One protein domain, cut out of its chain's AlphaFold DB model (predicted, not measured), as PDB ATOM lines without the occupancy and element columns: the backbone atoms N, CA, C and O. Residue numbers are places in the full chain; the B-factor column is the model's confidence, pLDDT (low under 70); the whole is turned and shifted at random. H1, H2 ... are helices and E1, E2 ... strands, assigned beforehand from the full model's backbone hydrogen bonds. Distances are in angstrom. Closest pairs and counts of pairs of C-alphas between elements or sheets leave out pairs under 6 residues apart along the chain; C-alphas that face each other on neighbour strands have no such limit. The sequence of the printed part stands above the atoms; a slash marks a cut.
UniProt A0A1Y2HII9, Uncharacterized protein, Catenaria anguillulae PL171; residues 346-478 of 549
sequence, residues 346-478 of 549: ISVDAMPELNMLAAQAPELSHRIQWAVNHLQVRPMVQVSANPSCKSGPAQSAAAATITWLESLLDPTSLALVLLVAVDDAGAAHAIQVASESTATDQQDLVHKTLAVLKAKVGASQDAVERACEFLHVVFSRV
ATOM      1  N   ILE A 346     205.635 150.082 202.611       91.50
ATOM      2  CA  ILE A 346     204.922 151.062 203.426       91.50
ATOM      3  C   ILE A 346     204.079 150.314 204.455       91.50
ATOM      4  O   ILE A 346     203.530 149.254 204.156       91.50
ATOM      5  N   SER A 347     203.960 150.860 205.654       91.88
ATOM      6  CA  SER A 347     203.176 150.271 206.730       91.88
ATOM      7  C   SER A 347     201.876 151.058 206.926       91.88
ATOM      8  O   SER A 347     201.879 152.291 206.957       91.88
ATOM      9  N   VAL A 348     200.759 150.354 207.117       89.75
ATOM     10  CA  VAL A 348     199.456 150.946 207.458       89.75
ATOM     11  C   VAL A 348     198.908 150.353 208.753       89.75
ATOM     12  O   VAL A 348     199.095 149.166 209.021       89.75
ATOM     13  N   ASP A 349     198.272 151.179 209.586       87.44
ATOM     14  CA  ASP A 349     197.738 150.745 210.882       87.44
ATOM     15  C   ASP A 349     196.445 149.946 210.702       87.44
ATOM     16  O   ASP A 349     195.415 150.494 210.304       87.44
ATOM     17  N   ALA A 350     196.497 148.655 211.024       90.00
ATOM     18  CA  ALA A 350     195.354 147.749 210.937       90.00
ATOM     19  C   ALA A 350     194.652 147.554 212.289       90.00
ATOM     20  O   ALA A 350     193.675 146.811 212.381       90.00
ATOM     21  N   MET A 351     195.145 148.178 213.365       88.12
ATOM     22  CA  MET A 351     194.611 147.966 214.708       88.12
ATOM     23  C   MET A 351     193.108 148.274 214.828       88.12
ATOM     24  O   MET A 351     192.414 147.487 215.476       88.12
ATOM     25  N   PRO A 352     192.560 149.361 214.251       88.88
ATOM     26  CA  PRO A 352     191.132 149.642 214.400       88.88
ATOM     27  C   PRO A 352     190.237 148.559 213.773       88.88
ATOM     28  O   PRO A 352     189.275 148.138 214.419       88.88
ATOM     29  N   GLU A 353     190.576 148.029 212.592       91.06
ATOM     30  CA  GLU A 353     189.840 146.906 211.987       91.06
ATOM     31  C   GLU A 353     190.003 145.631 212.803       91.06
ATOM     32  O   GLU A 353     189.023 144.932 213.059       91.06
ATOM     33  N   LEU A 354     191.227 145.335 213.251       90.50
ATOM     34  CA  LEU A 354     191.493 144.160 214.079       90.50
ATOM     35  C   LEU A 354     190.680 144.198 215.377       90.50
ATOM     36  O   LEU A 354     190.112 143.180 215.759       90.50
ATOM     37  N   ASN A 355     190.567 145.361 216.023       90.50
ATOM     38  CA  ASN A 355     189.755 145.543 217.226       90.50
ATOM     39  C   ASN A 355     188.259 145.351 216.948       90.50
ATOM     40  O   ASN A 355     187.562 144.718 217.742       90.50
ATOM     41  N   MET A 356     187.762 145.871 215.823       90.94
ATOM     42  CA  MET A 356     186.366 145.699 215.423       90.94
ATOM     43  C   MET A 356     186.035 144.222 215.162       90.94
ATOM     44  O   MET A 356     185.014 143.731 215.640       90.94
ATOM     45  N   LEU A 357     186.912 143.505 214.457       89.75
ATOM     46  CA  LEU A 357     186.757 142.072 214.199       89.75
ATOM     47  C   LEU A 357     186.871 141.248 215.489       89.75
ATOM     48  O   LEU A 357     186.043 140.378 215.745       89.75
ATOM     49  N   ALA A 358     187.849 141.560 216.340       88.38
ATOM     50  CA  ALA A 358     188.042 140.935 217.647       88.38
ATOM     51  C   ALA A 358     186.814 141.073 218.560       88.38
ATOM     52  O   ALA A 358     186.454 140.128 219.262       88.38
ATOM     53  N   ALA A 359     186.137 142.225 218.533       89.88
ATOM     54  CA  ALA A 359     184.913 142.442 219.302       89.88
ATOM     55  C   ALA A 359     183.753 141.537 218.849       89.88
ATOM     56  O   ALA A 359     182.878 141.207 219.649       89.88
ATOM     57  N   GLN A 360     183.744 141.129 217.579       89.19
ATOM     58  CA  GLN A 360     182.733 140.238 217.005       89.19
ATOM     59  C   GLN A 360     183.118 138.756 217.139       89.19
ATOM     60  O   GLN A 360     182.239 137.896 217.198       89.19
ATOM     61  N   ALA A 361     184.418 138.456 217.226       87.62
ATOM     62  CA  ALA A 361     184.967 137.109 217.317       87.62
ATOM     63  C   ALA A 361     186.106 137.041 218.361       87.62
ATOM     64  O   ALA A 361     187.273 137.224 218.009       87.62
ATOM     65  N   PRO A 362     185.810 136.720 219.638       86.19
ATOM     66  CA  PRO A 362     186.814 136.696 220.711       86.19
ATOM     67  C   PRO A 362     188.006 135.760 220.447       86.19
ATOM     68  O   PRO A 362     189.137 136.043 220.838       86.19
ATOM     69  N   GLU A 363     187.776 134.658 219.730       85.94
ATOM     70  CA  GLU A 363     188.826 133.711 219.339       85.94
ATOM     71  C   GLU A 363     189.889 134.343 218.420       85.94
ATOM     72  O   GLU A 363     191.057 133.942 218.436       85.94
ATOM     73  N   LEU A 364     189.520 135.371 217.647       87.06
ATOM     74  CA  LEU A 364     190.455 136.111 216.801       87.06
ATOM     75  C   LEU A 364     191.448 136.922 217.645       87.06
ATOM     76  O   LEU A 364     192.631 136.975 217.307       87.06
ATOM     77  N   SER A 365     191.013 137.488 218.775       86.56
ATOM     78  CA  SER A 365     191.899 138.211 219.699       86.56
ATOM     79  C   SER A 365     193.035 137.323 220.199       86.56
ATOM     80  O   SER A 365     194.191 137.745 220.219       86.56
ATOM     81  N   HIS A 366     192.726 136.071 220.549       87.50
ATOM     82  CA  HIS A 366     193.728 135.109 221.000       87.50
ATOM     83  C   HIS A 366     194.746 134.776 219.902       87.50
ATOM     84  O   HIS A 366     195.944 134.700 220.183       87.50
ATOM     85  N   ARG A 367     194.299 134.641 218.647       88.69
ATOM     86  CA  ARG A 367     195.183 134.383 217.493       88.69
ATOM     87  C   ARG A 367     196.097 135.557 217.193       88.69
ATOM     88  O   ARG A 367     197.291 135.353 216.999       88.69
ATOM     89  N   ILE A 368     195.552 136.774 217.188       87.50
ATOM     90  CA  ILE A 368     196.334 137.995 216.973       87.50
ATOM     91  C   ILE A 368     197.377 138.134 218.082       87.50
ATOM     92  O   ILE A 368     198.551 138.322 217.786       87.50
ATOM     93  N   GLN A 369     196.988 137.962 219.350       87.50
ATOM     94  CA  GLN A 369     197.927 138.050 220.467       87.50
ATOM     95  C   GLN A 369     199.023 136.982 220.383       87.50
ATOM     96  O   GLN A 369     200.191 137.268 220.655       87.50
ATOM     97  N   TRP A 370     198.670 135.756 219.987       89.25
ATOM     98  CA  TRP A 370     199.655 134.709 219.747       89.25
ATOM     99  C   TRP A 370     200.635 135.113 218.639       89.25
ATOM    100  O   TRP A 370     201.844 135.011 218.843       89.25
ATOM    101  N   ALA A 371     200.138 135.633 217.516       87.44
ATOM    102  CA  ALA A 371     200.965 136.071 216.395       87.44
ATOM    103  C   ALA A 371     201.882 137.247 216.774       87.44
ATOM    104  O   ALA A 371     203.062 137.244 216.424       87.44
ATOM    105  N   VAL A 372     201.387 138.211 217.554       87.00
ATOM    106  CA  VAL A 372     202.193 139.316 218.100       87.00
ATOM    107  C   VAL A 372     203.326 138.781 218.976       87.00
ATOM    108  O   VAL A 372     204.472 139.195 218.825       87.00
ATOM    109  N   ASN A 373     203.028 137.827 219.857       86.75
ATOM    110  CA  ASN A 373     204.002 137.318 220.821       86.75
ATOM    111  C   ASN A 373     205.049 136.381 220.196       86.75
ATOM    112  O   ASN A 373     206.185 136.362 220.660       86.75
ATOM    113  N   HIS A 374     204.678 135.598 219.177       84.25
ATOM    114  CA  HIS A 374     205.531 134.521 218.651       84.25
ATOM    115  C   HIS A 374     206.078 134.805 217.252       84.25
ATOM    116  O   HIS A 374     207.214 134.451 216.959       84.25
ATOM    117  N   LEU A 375     205.301 135.462 216.390       83.62
ATOM    118  CA  LEU A 375     205.727 135.819 215.032       83.62
ATOM    119  C   LEU A 375     206.267 137.257 214.952       83.62
ATOM    120  O   LEU A 375     206.777 137.657 213.909       83.62
ATOM    121  N   GLN A 376     206.155 138.029 216.044       82.00
ATOM    122  CA  GLN A 376     206.380 139.482 216.100       82.00
ATOM    123  C   GLN A 376     205.570 140.253 215.060       82.00
ATOM    124  O   GLN A 376     205.983 141.306 214.566       82.00
ATOM    125  N   VAL A 377     204.380 139.737 214.757       81.12
ATOM    126  CA  VAL A 377     203.402 140.472 213.971       81.12
ATOM    127  C   VAL A 377     203.068 141.751 214.719       81.12
ATOM    128  O   VAL A 377     202.694 141.737 215.889       81.12
ATOM    129  N   ARG A 378     203.224 142.886 214.046       80.12
ATOM    130  CA  ARG A 378     202.690 144.152 214.537       80.12
ATOM    131  C   ARG A 378     201.258 144.284 214.019       80.12
ATOM    132  O   ARG A 378     200.946 143.706 212.983       80.12
ATOM    133  N   PRO A 379     200.387 145.046 214.693       82.19
ATOM    134  CA  PRO A 379     199.047 145.384 214.201       82.19
ATOM    135  C   PRO A 379     199.133 146.389 213.034       82.19
ATOM    136  O   PRO A 379     198.491 147.432 213.027       82.19
ATOM    137  N   MET A 380     200.008 146.094 212.081       88.25
ATOM    138  CA  MET A 380     200.408 146.895 210.944       88.25
ATOM    139  C   MET A 380     200.408 145.967 209.739       88.25
ATOM    140  O   MET A 380     200.914 144.849 209.834       88.25
ATOM    141  N   VAL A 381     199.876 146.432 208.618       91.25
ATOM    142  CA  VAL A 381     199.992 145.729 207.343       91.25
ATOM    143  C   VAL A 381     201.048 146.447 206.517       91.25
ATOM    144  O   VAL A 381     200.916 147.634 206.234       91.25
ATOM    145  N   GLN A 382     202.116 145.740 206.167       92.56
ATOM    146  CA  GLN A 382     203.171 146.238 205.301       92.56
ATOM    147  C   GLN A 382     202.912 145.789 203.870       92.56
ATOM    148  O   GLN A 382     202.803 144.593 203.590       92.56
ATOM    149  N   VAL A 383     202.832 146.758 202.967       91.75
ATOM    150  CA  VAL A 383     202.600 146.538 201.543       91.75
ATOM    151  C   VAL A 383     203.750 147.091 200.715       91.75
ATOM    152  O   VAL A 383     204.310 148.137 201.033       91.75
ATOM    153  N   SER A 384     204.130 146.355 199.672       90.62
ATOM    154  CA  SER A 384     205.180 146.741 198.736       90.62
ATOM    155  C   SER A 384     204.919 148.146 198.200       90.62
ATOM    156  O   SER A 384     203.823 148.441 197.720       90.62
ATOM    157  N   ALA A 385     205.948 148.995 198.231       86.81
ATOM    158  CA  ALA A 385     205.899 150.340 197.658       86.81
ATOM    159  C   ALA A 385     205.734 150.329 196.126       86.81
ATOM    160  O   ALA A 385     205.416 151.349 195.520       86.81
ATOM    161  N   ASN A 386     205.932 149.172 195.493       84.75
ATOM    162  CA  ASN A 386     205.627 148.941 194.091       84.75
ATOM    163  C   ASN A 386     204.823 147.650 193.957       84.75
ATOM    164  O   ASN A 386     205.403 146.582 193.706       84.75
ATOM    165  N   PRO A 387     203.493 147.725 194.127       70.88
ATOM    166  CA  PRO A 387     202.601 146.591 193.962       70.88
ATOM    167  C   PRO A 387     202.467 146.251 192.469       70.88
ATOM    168  O   PRO A 387     201.412 146.384 191.854       70.88
ATOM    169  N   SER A 388     203.564 145.830 191.839       63.69
ATOM    170  CA  SER A 388     203.532 145.229 190.513       63.69
ATOM    171  C   SER A 388     202.958 143.821 190.659       63.69
ATOM    172  O   SER A 388     203.547 142.954 191.302       63.69
ATOM    173  N   CYS A 389     201.770 143.605 190.093       53.88
ATOM    174  CA  CYS A 389     201.086 142.318 190.126       53.88
ATOM    175  C   CYS A 389     201.898 141.297 189.313       53.88
ATOM    176  O   CYS A 389     201.759 141.194 188.093       53.88
ATOM    177  N   LYS A 390     202.811 140.574 189.967       54.47
ATOM    178  CA  LYS A 390     203.524 139.454 189.349       54.47
ATOM    179  C   LYS A 390     202.610 138.235 189.407       54.47
ATOM    180  O   LYS A 390     202.604 137.504 190.391       54.47
ATOM    181  N   SER A 391     201.831 138.002 188.354       50.62
ATOM    182  CA  SER A 391     201.081 136.752 188.215       50.62
ATOM    183  C   SER A 391     202.039 135.620 187.825       50.62
ATOM    184  O   SER A 391     202.538 135.582 186.698       50.62
ATOM    185  N   GLY A 392     202.319 134.706 188.754       55.31
ATOM    186  CA  GLY A 392     202.938 133.419 188.431       55.31
ATOM    187  C   GLY A 392     201.947 132.473 187.732       55.31
ATOM    188  O   GLY A 392     200.744 132.747 187.711       55.31
ATOM    189  N   PRO A 393     202.408 131.344 187.163       53.31
ATOM    190  CA  PRO A 393     201.509 130.304 186.670       53.31
ATOM    191  C   PRO A 393     200.735 129.689 187.850       53.31
ATOM    192  O   PRO A 393     201.273 128.875 188.599       53.31
ATOM    193  N   ALA A 394     199.481 130.100 188.036       61.50
ATOM    194  CA  ALA A 394     198.618 129.620 189.111       61.50
ATOM    195  C   ALA A 394     197.796 128.392 188.687       61.50
ATOM    196  O   ALA A 394     197.345 128.291 187.547       61.50
ATOM    197  N   GLN A 395     197.584 127.462 189.622       66.81
ATOM    198  CA  GLN A 395     196.805 126.236 189.392       66.81
ATOM    199  C   GLN A 395     195.288 126.438 189.598       66.81
ATOM    200  O   GLN A 395     194.494 125.634 189.117       66.81
ATOM    201  N   SER A 396     194.880 127.499 190.305       81.12
ATOM    202  CA  SER A 396     193.485 127.876 190.586       81.12
ATOM    203  C   SER A 396     193.368 129.385 190.857       81.12
ATOM    204  O   SER A 396     194.386 130.042 191.082       81.12
ATOM    205  N   ALA A 397     192.143 129.932 190.876       82.88
ATOM    206  CA  ALA A 397     191.894 131.336 191.233       82.88
ATOM    207  C   ALA A 397     192.371 131.660 192.662       82.88
ATOM    208  O   ALA A 397     193.141 132.592 192.853       82.88
ATOM    209  N   ALA A 398     192.029 130.816 193.641       85.25
ATOM    210  CA  ALA A 398     192.504 130.939 195.021       85.25
ATOM    211  C   ALA A 398     194.042 130.931 195.126       85.25
ATOM    212  O   ALA A 398     194.628 131.749 195.837       85.25
ATOM    213  N   ALA A 399     194.715 130.040 194.387       85.69
ATOM    214  CA  ALA A 399     196.175 130.000 194.346       85.69
ATOM    215  C   ALA A 399     196.765 131.264 193.701       85.69
ATOM    216  O   ALA A 399     197.768 131.780 194.188       85.69
ATOM    217  N   ALA A 400     196.126 131.790 192.650       85.75
ATOM    218  CA  ALA A 400     196.533 133.041 192.013       85.75
ATOM    219  C   ALA A 400     196.443 134.222 192.989       85.75
ATOM    220  O   ALA A 400     197.385 135.008 193.076       85.75
ATOM    221  N   THR A 401     195.359 134.307 193.764       87.88
ATOM    222  CA  THR A 401     195.174 135.363 194.767       87.88
ATOM    223  C   THR A 401     196.205 135.272 195.884       87.88
ATOM    224  O   THR A 401     196.759 136.291 196.278       87.88
ATOM    225  N   ILE A 402     196.539 134.069 196.365       89.88
ATOM    226  CA  ILE A 402     197.598 133.906 197.374       89.88
ATOM    227  C   ILE A 402     198.954 134.348 196.823       89.88
ATOM    228  O   ILE A 402     199.660 135.089 197.499       89.88
ATOM    229  N   THR A 403     199.308 133.961 195.594       89.38
ATOM    230  CA  THR A 403     200.552 134.424 194.953       89.38
ATOM    231  C   THR A 403     200.569 135.941 194.770       89.38
ATOM    232  O   THR A 403     201.605 136.581 194.948       89.38
ATOM    233  N   TRP A 404     199.421 136.545 194.464       88.81
ATOM    234  CA  TRP A 404     199.296 137.997 194.427       88.81
ATOM    235  C   TRP A 404     199.519 138.625 195.813       88.81
ATOM    236  O   TRP A 404     200.340 139.536 195.929       88.81
ATOM    237  N   LEU A 405     198.887 138.103 196.868       91.50
ATOM    238  CA  LEU A 405     199.085 138.564 198.248       91.50
ATOM    239  C   LEU A 405     200.545 138.428 198.705       91.50
ATOM    240  O   LEU A 405     201.060 139.329 199.357       91.50
ATOM    241  N   GLU A 406     201.233 137.349 198.327       91.56
ATOM    242  CA  GLU A 406     202.670 137.154 198.578       91.56
ATOM    243  C   GLU A 406     203.549 138.186 197.870       91.56
ATOM    244  O   GLU A 406     204.592 138.563 198.391       91.56
ATOM    245  N   SER A 407     203.152 138.630 196.674       89.44
ATOM    246  CA  SER A 407     203.866 139.696 195.962       89.44
ATOM    247  C   SER A 407     203.615 141.079 196.565       89.44
ATOM    248  O   SER A 407     204.388 142.007 196.326       89.44
ATOM    249  N   LEU A 408     202.520 141.211 197.314       90.88
ATOM    250  CA  LEU A 408     202.036 142.469 197.849       90.88
ATOM    251  C   LEU A 408     202.530 142.719 199.273       90.88
ATOM    252  O   LEU A 408     202.934 143.834 199.585       90.88
ATOM    253  N   LEU A 409     202.464 141.709 200.134       93.06
ATOM    254  CA  LEU A 409     202.654 141.836 201.574       93.06
ATOM    255  C   LEU A 409     203.986 141.244 202.015       93.06
ATOM    256  O   LEU A 409     204.423 140.215 201.496       93.06
ATOM    257  N   ASP A 410     204.591 141.842 203.040       92.12
ATOM    258  CA  ASP A 410     205.700 141.182 203.720       92.12
ATOM    259  C   ASP A 410     205.212 139.868 204.386       92.12
ATOM    260  O   ASP A 410     204.017 139.723 204.686       92.12
ATOM    261  N   PRO A 411     206.104 138.897 204.656       92.31
ATOM    262  CA  PRO A 411     205.718 137.608 205.235       92.31
ATOM    263  C   PRO A 411     204.905 137.720 206.534       92.31
ATOM    264  O   PRO A 411     203.982 136.937 206.766       92.31
ATOM    265  N   THR A 412     205.218 138.703 207.373       92.12
ATOM    266  CA  THR A 412     204.580 138.913 208.674       92.12
ATOM    267  C   THR A 412     203.154 139.433 208.503       92.12
ATOM    268  O   THR A 412     202.221 138.899 209.108       92.12
ATOM    269  N   SER A 413     202.954 140.417 207.622       93.44
ATOM    270  CA  SER A 413     201.621 140.937 207.293       93.44
ATOM    271  C   SER A 413     200.771 139.912 206.557       93.44
ATOM    272  O   SER A 413     199.577 139.798 206.826       93.44
ATOM    273  N   LEU A 414     201.377 139.107 205.682       94.50
ATOM    274  CA  LEU A 414     200.677 138.000 205.041       94.50
ATOM    275  C   LEU A 414     200.187 136.986 206.081       94.50
ATOM    276  O   LEU A 414     199.045 136.543 206.010       94.50
ATOM    277  N   ALA A 415     201.012 136.644 207.075       93.06
ATOM    278  CA  ALA A 415     200.603 135.738 208.145       93.06
ATOM    279  C   ALA A 415     199.413 136.302 208.931       93.06
ATOM    280  O   ALA A 415     198.456 135.570 209.171       93.06
ATOM    281  N   LEU A 416     199.433 137.597 209.266       92.94
ATOM    282  CA  LEU A 416     198.315 138.280 209.922       92.94
ATOM    283  C   LEU A 416     197.026 138.202 209.095       92.94
ATOM    284  O   LEU A 416     195.996 137.771 209.605       92.94
ATOM    285  N   VAL A 417     197.091 138.577 207.815       94.25
ATOM    286  CA  VAL A 417     195.931 138.578 206.909       94.25
ATOM    287  C   VAL A 417     195.348 137.172 206.763       94.25
ATOM    288  O   VAL A 417     194.136 136.992 206.865       94.25
ATOM    289  N   LEU A 418     196.195 136.153 206.588       94.31
ATOM    290  CA  LEU A 418     195.729 134.771 206.469       94.31
ATOM    291  C   LEU A 418     195.196 134.213 207.801       94.31
ATOM    292  O   LEU A 418     194.263 133.412 207.786       94.31
ATOM    293  N   LEU A 419     195.742 134.639 208.945       92.19
ATOM    294  CA  LEU A 419     195.223 134.282 210.272       92.19
ATOM    295  C   LEU A 419     193.833 134.866 210.531       92.19
ATOM    296  O   LEU A 419     193.012 134.199 211.154       92.19
ATOM    297  N   VAL A 420     193.572 136.087 210.055       91.94
ATOM    298  CA  VAL A 420     192.238 136.710 210.108       91.94
ATOM    299  C   VAL A 420     191.249 135.957 209.213       91.94
ATOM    300  O   VAL A 420     190.076 135.825 209.551       91.94
ATOM    301  N   ALA A 421     191.722 135.440 208.081       93.19
ATOM    302  CA  ALA A 421     190.881 134.826 207.064       93.19
ATOM    303  C   ALA A 421     190.527 133.347 207.314       93.19
ATOM    304  O   ALA A 421     189.488 132.866 206.840       93.19
ATOM    305  N   VAL A 422     191.391 132.601 208.007       93.44
ATOM    306  CA  VAL A 422     191.220 131.160 208.235       93.44
ATOM    307  C   VAL A 422     190.227 130.866 209.367       93.44
ATOM    308  O   VAL A 422     190.065 131.646 210.304       93.44
ATOM    309  N   ASP A 423     189.570 129.710 209.290       90.56
ATOM    310  CA  ASP A 423     188.702 129.209 210.352       90.56
ATOM    311  C   ASP A 423     189.483 128.784 211.611       90.56
ATOM    312  O   ASP A 423     190.711 128.661 211.631       90.56
ATOM    313  N   ASP A 424     188.746 128.527 212.689       87.75
ATOM    314  CA  ASP A 424     189.305 128.208 214.004       87.75
ATOM    315  C   ASP A 424     190.176 126.953 213.994       87.75
ATOM    316  O   ASP A 424     191.262 126.929 214.579       87.75
ATOM    317  N   ALA A 425     189.729 125.922 213.275       88.50
ATOM    318  CA  ALA A 425     190.463 124.674 213.133       88.50
ATOM    319  C   ALA A 425     191.764 124.868 212.336       88.50
ATOM    320  O   ALA A 425     192.802 124.304 212.693       88.50
ATOM    321  N   GLY A 426     191.734 125.669 211.268       88.00
ATOM    322  CA  GLY A 426     192.912 125.998 210.476       88.00
ATOM    323  C   GLY A 426     193.927 126.831 211.255       88.00
ATOM    324  O   GLY A 426     195.117 126.509 211.220       88.00
ATOM    325  N   ALA A 427     193.469 127.828 212.014       87.94
ATOM    326  CA  ALA A 427     194.325 128.629 212.886       87.94
ATOM    327  C   ALA A 427     194.977 127.780 213.985       87.94
ATOM    328  O   ALA A 427     196.193 127.837 214.166       87.94
ATOM    329  N   ALA A 428     194.196 126.947 214.682       89.56
ATOM    330  CA  ALA A 428     194.710 126.060 215.725       89.56
ATOM    331  C   ALA A 428     195.775 125.100 215.178       89.56
ATOM    332  O   ALA A 428     196.815 124.901 215.805       89.56
ATOM    333  N   HIS A 429     195.561 124.558 213.976       90.00
ATOM    334  CA  HIS A 429     196.540 123.696 213.324       90.00
ATOM    335  C   HIS A 429     197.837 124.439 212.967       90.00
ATOM    336  O   HIS A 429     198.922 123.917 213.210       90.00
ATOM    337  N   ALA A 430     197.746 125.665 212.440       87.88
ATOM    338  CA  ALA A 430     198.925 126.482 212.145       87.88
ATOM    339  C   ALA A 430     199.730 126.805 213.415       87.88
ATOM    340  O   ALA A 430     200.951 126.654 213.425       87.88
ATOM    341  N   ILE A 431     199.042 127.171 214.501       87.56
ATOM    342  CA  ILE A 431     199.650 127.441 215.812       87.56
ATOM    343  C   ILE A 431     200.329 126.188 216.373       87.56
ATOM    344  O   ILE A 431     201.443 126.271 216.894       87.56
ATOM    345  N   GLN A 432     199.691 125.023 216.251       89.12
ATOM    346  CA  GLN A 432     200.261 123.756 216.703       89.12
ATOM    347  C   GLN A 432     201.552 123.425 215.942       89.12
ATOM    348  O   GLN A 432     202.575 123.170 216.570       89.12
ATOM    349  N   VAL A 433     201.535 123.498 214.606       85.06
ATOM    350  CA  VAL A 433     202.721 123.234 213.771       85.06
ATOM    351  C   VAL A 433     203.862 124.202 214.100       85.06
ATOM    352  O   VAL A 433     205.020 123.794 214.176       85.06
ATOM    353  N   ALA A 434     203.545 125.476 214.335       84.81
ATOM    354  CA  ALA A 434     204.522 126.469 214.764       84.81
ATOM    355  C   ALA A 434     205.110 126.137 216.149       84.81
ATOM    356  O   ALA A 434     206.315 126.251 216.345       84.81
ATOM    357  N   SER A 435     204.282 125.671 217.088       82.88
ATOM    358  CA  SER A 435     204.694 125.336 218.462       82.88
ATOM    359  C   SER A 435     205.520 124.048 218.559       82.88
ATOM    360  O   SER A 435     206.350 123.913 219.452       82.88
ATOM    361  N   GLU A 436     205.308 123.096 217.649       84.62
ATOM    362  CA  GLU A 436     206.093 121.856 217.543       84.62
ATOM    363  C   GLU A 436     207.438 122.066 216.826       84.62
ATOM    364  O   GLU A 436     208.305 121.188 216.828       84.62
ATOM    365  N   SER A 437     207.634 123.235 216.213       76.12
ATOM    366  CA  SER A 437     208.874 123.582 215.534       76.12
ATOM    367  C   SER A 437     210.011 123.750 216.541       76.12
ATOM    368  O   SER A 437     209.958 124.586 217.436       76.12
ATOM    369  N   THR A 438     211.111 123.027 216.334       72.81
ATOM    370  CA  THR A 438     212.377 123.246 217.056       72.81
ATOM    371  C   THR A 438     213.161 124.456 216.530       72.81
ATOM    372  O   THR A 438     214.344 124.604 216.836       72.81
ATOM    373  N   ALA A 439     212.531 125.299 215.703       67.62
ATOM    374  CA  ALA A 439     213.152 126.484 215.132       67.62
ATOM    375  C   ALA A 439     213.551 127.461 216.237       67.62
ATOM    376  O   ALA A 439     212.708 127.968 216.972       67.62
ATOM    377  N   THR A 440     214.845 127.746 216.326       68.25
ATOM    378  CA  THR A 440     215.364 128.846 217.145       68.25
ATOM    379  C   THR A 440     215.323 130.179 216.402       68.25
ATOM    380  O   THR A 440     215.469 131.222 217.030       68.25
ATOM    381  N   ASP A 441     215.133 130.144 215.079       80.69
ATOM    382  CA  ASP A 441     215.029 131.320 214.224       80.69
ATOM    383  C   ASP A 441     213.564 131.691 213.953       80.69
ATOM    384  O   ASP A 441     212.729 130.865 213.575       80.69
ATOM    385  N   GLN A 442     213.267 132.971 214.134       82.38
ATOM    386  CA  GLN A 442     211.943 133.543 213.958       82.38
ATOM    387  C   GLN A 442     211.502 133.547 212.491       82.38
ATOM    388  O   GLN A 442     210.320 133.345 212.215       82.38
ATOM    389  N   GLN A 443     212.424 133.743 211.540       83.69
ATOM    390  CA  GLN A 443     212.067 133.713 210.117       83.69
ATOM    391  C   GLN A 443     211.582 132.323 209.703       83.69
ATOM    392  O   GLN A 443     210.562 132.199 209.023       83.69
ATOM    393  N   ASP A 444     212.250 131.271 210.178       85.75
ATOM    394  CA  ASP A 444     211.818 129.889 209.955       85.75
ATOM    395  C   ASP A 444     210.430 129.619 210.567       85.75
ATOM    396  O   ASP A 444     209.574 128.995 209.933       85.75
ATOM    397  N   LEU A 445     210.150 130.161 211.760       87.50
ATOM    398  CA  LEU A 445     208.827 130.063 212.388       87.50
ATOM    399  C   LEU A 445     207.725 130.726 211.541       87.50
ATOM    400  O   LEU A 445     206.666 130.126 211.317       87.50
ATOM    401  N   VAL A 446     207.974 131.937 211.031       89.25
ATOM    402  CA  VAL A 446     207.043 132.656 210.145       89.25
ATOM    403  C   VAL A 446     206.814 131.870 208.854       89.25
ATOM    404  O   VAL A 446     205.665 131.641 208.474       89.25
ATOM    405  N   HIS A 447     207.877 131.382 208.209       90.25
ATOM    406  CA  HIS A 447     207.775 130.613 206.967       90.25
ATOM    407  C   HIS A 447     206.971 129.319 207.127       90.25
ATOM    408  O   HIS A 447     206.111 129.023 206.291       90.25
ATOM    409  N   LYS A 448     207.194 128.567 208.211       88.56
ATOM    410  CA  LYS A 448     206.435 127.345 208.517       88.56
ATOM    411  C   LYS A 448     204.961 127.637 208.769       88.56
ATOM    412  O   LYS A 448     204.099 126.966 208.201       88.56
ATOM    413  N   THR A 449     204.669 128.664 209.568       90.50
ATOM    414  CA  THR A 449     203.288 129.078 209.851       90.50
ATOM    415  C   THR A 449     202.572 129.479 208.558       90.50
ATOM    416  O   THR A 449     201.473 129.001 208.274       90.50
ATOM    417  N   LEU A 450     203.223 130.294 207.723       93.25
ATOM    418  CA  LEU A 450     202.706 130.710 206.421       93.25
ATOM    419  C   LEU A 450     202.407 129.529 205.501       93.25
ATOM    420  O   LEU A 450     201.382 129.548 204.827       93.25
ATOM    421  N   ALA A 451     203.264 128.506 205.456       92.81
ATOM    422  CA  ALA A 451     203.031 127.335 204.611       92.81
ATOM    423  C   ALA A 451     201.702 126.638 204.955       92.81
ATOM    424  O   ALA A 451     200.930 126.296 204.056       92.81
ATOM    425  N   VAL A 452     201.399 126.493 206.250       93.06
ATOM    426  CA  VAL A 452     200.133 125.907 206.717       93.06
ATOM    427  C   VAL A 452     198.951 126.816 206.386       93.06
ATOM    428  O   VAL A 452     197.956 126.351 205.828       93.06
ATOM    429  N   LEU A 453     199.063 128.113 206.684       93.81
ATOM    430  CA  LEU A 453     197.999 129.087 206.430       93.81
ATOM    431  C   LEU A 453     197.652 129.178 204.941       93.81
ATOM    432  O   LEU A 453     196.478 129.126 204.585       93.81
ATOM    433  N   LYS A 454     198.657 129.221 204.062       94.19
ATOM    434  CA  LYS A 454     198.471 129.242 202.604       94.19
ATOM    435  C   LYS A 454     197.739 128.001 202.107       94.19
ATOM    436  O   LYS A 454     196.826 128.122 201.299       94.19
ATOM    437  N   ALA A 455     198.093 126.818 202.610       91.50
ATOM    438  CA  ALA A 455     197.409 125.582 202.238       91.50
ATOM    439  C   ALA A 455     195.938 125.575 202.691       91.50
ATOM    440  O   ALA A 455     195.066 125.134 201.945       91.50
ATOM    441  N   LYS A 456     195.652 126.083 203.899       91.62
ATOM    442  CA  LYS A 456     194.288 126.163 204.441       91.62
ATOM    443  C   LYS A 456     193.430 127.181 203.698       91.62
ATOM    444  O   LYS A 456     192.325 126.845 203.281       91.62
ATOM    445  N   VAL A 457     193.948 128.389 203.494       89.75
ATOM    446  CA  VAL A 457     193.242 129.456 202.777       89.75
ATOM    447  C   VAL A 457     193.079 129.093 201.298       89.75
ATOM    448  O   VAL A 457     191.988 129.219 200.762       89.75
ATOM    449  N   GLY A 458     194.101 128.532 200.648       87.81
ATOM    450  CA  GLY A 458     194.046 128.160 199.228       87.81
ATOM    451  C   GLY A 458     193.068 127.028 198.900       87.81
ATOM    452  O   GLY A 458     192.682 126.868 197.744       87.81
ATOM    453  N   ALA A 459     192.645 126.260 199.906       88.69
ATOM    454  CA  ALA A 459     191.617 125.234 199.776       88.69
ATOM    455  C   ALA A 459     190.180 125.779 199.925       88.69
ATOM    456  O   ALA A 459     189.232 125.031 199.689       88.69
ATOM    457  N   SER A 460     190.005 127.049 200.318       89.00
ATOM    458  CA  SER A 460     188.702 127.671 200.566       89.00
ATOM    459  C   SER A 460     188.595 129.033 199.882       89.00
ATOM    460  O   SER A 460     189.208 130.010 200.304       89.00
ATOM    461  N   GLN A 461     187.756 129.112 198.848       87.94
ATOM    462  CA  GLN A 461     187.470 130.368 198.146       87.94
ATOM    463  C   GLN A 461     186.938 131.453 199.100       87.94
ATOM    464  O   GLN A 461     187.366 132.597 199.040       87.94
ATOM    465  N   ASP A 462     186.087 131.059 200.044       90.88
ATOM    466  CA  ASP A 462     185.524 131.925 201.083       90.88
ATOM    467  C   ASP A 462     186.602 132.471 202.047       90.88
ATOM    468  O   ASP A 462     186.559 133.630 202.458       90.88
ATOM    469  N   ALA A 463     187.645 131.688 202.353       91.69
ATOM    470  CA  ALA A 463     188.785 132.200 203.120       91.69
ATOM    471  C   ALA A 463     189.609 133.218 202.314       91.69
ATOM    472  O   ALA A 463     190.047 134.227 202.860       91.69
ATOM    473  N   VAL A 464     189.806 132.991 201.013       90.81
ATOM    474  CA  VAL A 464     190.480 133.966 200.139       90.81
ATOM    475  C   VAL A 464     189.684 135.272 200.061       90.81
ATOM    476  O   VAL A 464     190.267 136.349 200.167       90.81
ATOM    477  N   GLU A 465     188.360 135.186 199.938       91.44
ATOM    478  CA  GLU A 465     187.469 136.350 199.913       91.44
ATOM    479  C   GLU A 465     187.546 137.152 201.216       91.44
ATOM    480  O   GLU A 465     187.746 138.363 201.157       91.44
ATOM    481  N   ARG A 466     187.535 136.494 202.387       92.81
ATOM    482  CA  ARG A 466     187.748 137.171 203.681       92.81
ATOM    483  C   ARG A 466     189.100 137.873 203.790       92.81
ATOM    484  O   ARG A 466     189.178 138.961 204.356       92.81
ATOM    485  N   ALA A 467     190.170 137.268 203.268       93.62
ATOM    486  CA  ALA A 467     191.495 137.894 203.260       93.62
ATOM    487  C   ALA A 467     191.494 139.190 202.430       93.62
ATOM    488  O   ALA A 467     192.008 140.219 202.872       93.62
ATOM    489  N   CYS A 468     190.884 139.145 201.242       92.94
ATOM    490  CA  CYS A 468     190.738 140.304 200.369       92.94
ATOM    491  C   CYS A 468     189.817 141.372 200.969       92.94
ATOM    492  O   CYS A 468     190.147 142.552 200.890       92.94
ATOM    493  N   GLU A 469     188.704 140.980 201.591       93.44
ATOM    494  CA  GLU A 469     187.772 141.894 202.257       93.44
ATOM    495  C   GLU A 469     188.442 142.615 203.429       93.44
ATOM    496  O   GLU A 469     188.345 143.837 203.533       93.44
ATOM    497  N   PHE A 470     189.198 141.897 204.266       94.19
ATOM    498  CA  PHE A 470     189.955 142.505 205.359       94.19
ATOM    499  C   PHE A 470     190.921 143.581 204.847       94.19
ATOM    500  O   PHE A 470     190.909 144.711 205.340       94.19
ATOM    501  N   LEU A 471     191.714 143.265 203.818       94.19
ATOM    502  CA  LEU A 471     192.598 144.246 203.189       94.19
ATOM    503  C   LEU A 471     191.811 145.409 202.589       94.19
ATOM    504  O   LEU A 471     192.186 146.562 202.773       94.19
ATOM    505  N   HIS A 472     190.706 145.130 201.904       93.75
ATOM    506  CA  HIS A 472     189.875 146.163 201.309       93.75
ATOM    507  C   HIS A 472     189.389 147.175 202.354       93.75
ATOM    508  O   HIS A 472     189.503 148.378 202.129       93.75
ATOM    509  N   VAL A 473     188.905 146.703 203.506       93.50
ATOM    510  CA  VAL A 473     188.431 147.563 204.600       93.50
ATOM    511  C   VAL A 473     189.577 148.390 205.186       93.50
ATOM    512  O   VAL A 473     189.458 149.615 205.243       93.50
ATOM    513  N   VAL A 474     190.702 147.753 205.545       93.19
ATOM    514  CA  VAL A 474     191.882 148.442 206.109       93.19
ATOM    515  C   VAL A 474     192.369 149.541 205.164       93.19
ATOM    516  O   VAL A 474     192.514 150.699 205.555       93.19
ATOM    517  N   PHE A 475     192.589 149.200 203.894       93.31
ATOM    518  CA  PHE A 475     193.141 150.137 202.920       93.31
ATOM    519  C   PHE A 475     192.134 151.210 202.494       93.31
ATOM    520  O   PHE A 475     192.546 152.331 202.218       93.31
ATOM    521  N   SER A 476     190.828 150.928 202.490       92.44
ATOM    522  CA  SER A 476     189.813 151.951 202.200       92.44
ATOM    523  C   SER A 476     189.727 153.000 203.305       92.44
ATOM    524  O   SER A 476     189.628 154.188 202.996       92.44
ATOM    525  N   ARG A 477     189.830 152.596 204.581       91.44
ATOM    526  CA  ARG A 477     189.898 153.549 205.700       91.44
ATOM    527  C   ARG A 477     191.131 154.440 205.577       91.44
ATOM    528  O   ARG A 477     191.026 155.659 205.640       91.44
ATOM    529  N   VAL A 478     192.290 153.830 205.340       89.81
ATOM    530  CA  VAL A 478     193.553 154.562 205.187       89.81
ATOM    531  C   VAL A 478     193.506 155.507 203.987       89.81
ATOM    532  O   VAL A 478     193.954 156.644 204.094       89.81
TER     533      VAL A 478
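What this domain is: This is residues 346 to 478 of the 549 residues of an uncharacterized protein of Catenaria anguillulae PL171 (UniProt A0A1Y2HII9). What shape is this? It is a compact ball of helices built round a short core helix, H4, on which H2, H6 and H7 pack, while a small two-stranded ribbon, E1 and E2, covers another side with E2 next to H4. H5 packs on H6, H3 packs near the corner between H6 and H7, and H1 lies at the rim. What is it made of? The 133 printed residues include seven named helices and two named strands in the order E1 H1 H2 E2 H3 H4 H5 H6 H7, mostly helix, with the sheet E1 - E2 antiparallel. The radius of gyration of the C-alphas is 13.9 A, and they span 34 by 32 by 26 A.

How they stand to each other: How do the strands pair? E1, residues 346 to 349, and E2, residues 380 to 384, are antiparallel at 155 degrees; N 346 and O 383, 2.8 A apart, are within hydrogen-bond range. Where do the first helices stand? H1, residues 351 to 360, and H2, residues 362 to 375, touch only at the corner, and only just, with 3 pairs of C-alphas within 8 A, the closest Ala 358 and Ser 365 at 5.1 A. H2 touches H4, residues 411 to 421, at a shallow tilt of 14 degrees, opposite ways, the closest C-alphas being Leu 364 and Val 420 at 7.0 A. Which helix is the hub? H6, residues 442 to 458, touches five helices, among them H4, with the C-alphas of Ala 415 and Leu 450 closest at 5.7 A, and forms a helical hairpin with H5, residues 424 to 436. Residues 398 to 402 of H3, residues 397 to 408, touch H6, with the C-alphas of Ala 398 and Gly 458 closest at 5.3 A; H2, H3, H4, H5 and H6 form a bundle, a group of helices packed together. What of the last helix and the backbones? H7, residues 461 to 478, touches H4 at a steep tilt of 67 degrees, the closest C-alphas being Ala 421 and Ala 467 at 4.9 A. Every O i to N i+4 pair is within hydrogen-bond range in H1, H3, H4, H5, H6 and H7, and 9 of 10 in H2.

Where its parts are: Where are the anchors? E1 begins at C-alpha 346, (204.922, 151.062, 203.426), and H7 ends at C-alpha 478, (193.553, 154.562, 205.187). Which elements are long? From first to last C-alpha, H7 measures 25.9 A, H6 23.8 A and H2 19.8 A.

The domain as a whole: How far does it reach? The C-alphas farthest apart, Thr 438 and Ser 476, are 39.4 A apart, and the printed part has no cut. Where are the long link and the low confidence? The link E2 to H3, residues 385 to 396, is long; pLDDT is under 70 at residues 388 to 395 and 439 to 440.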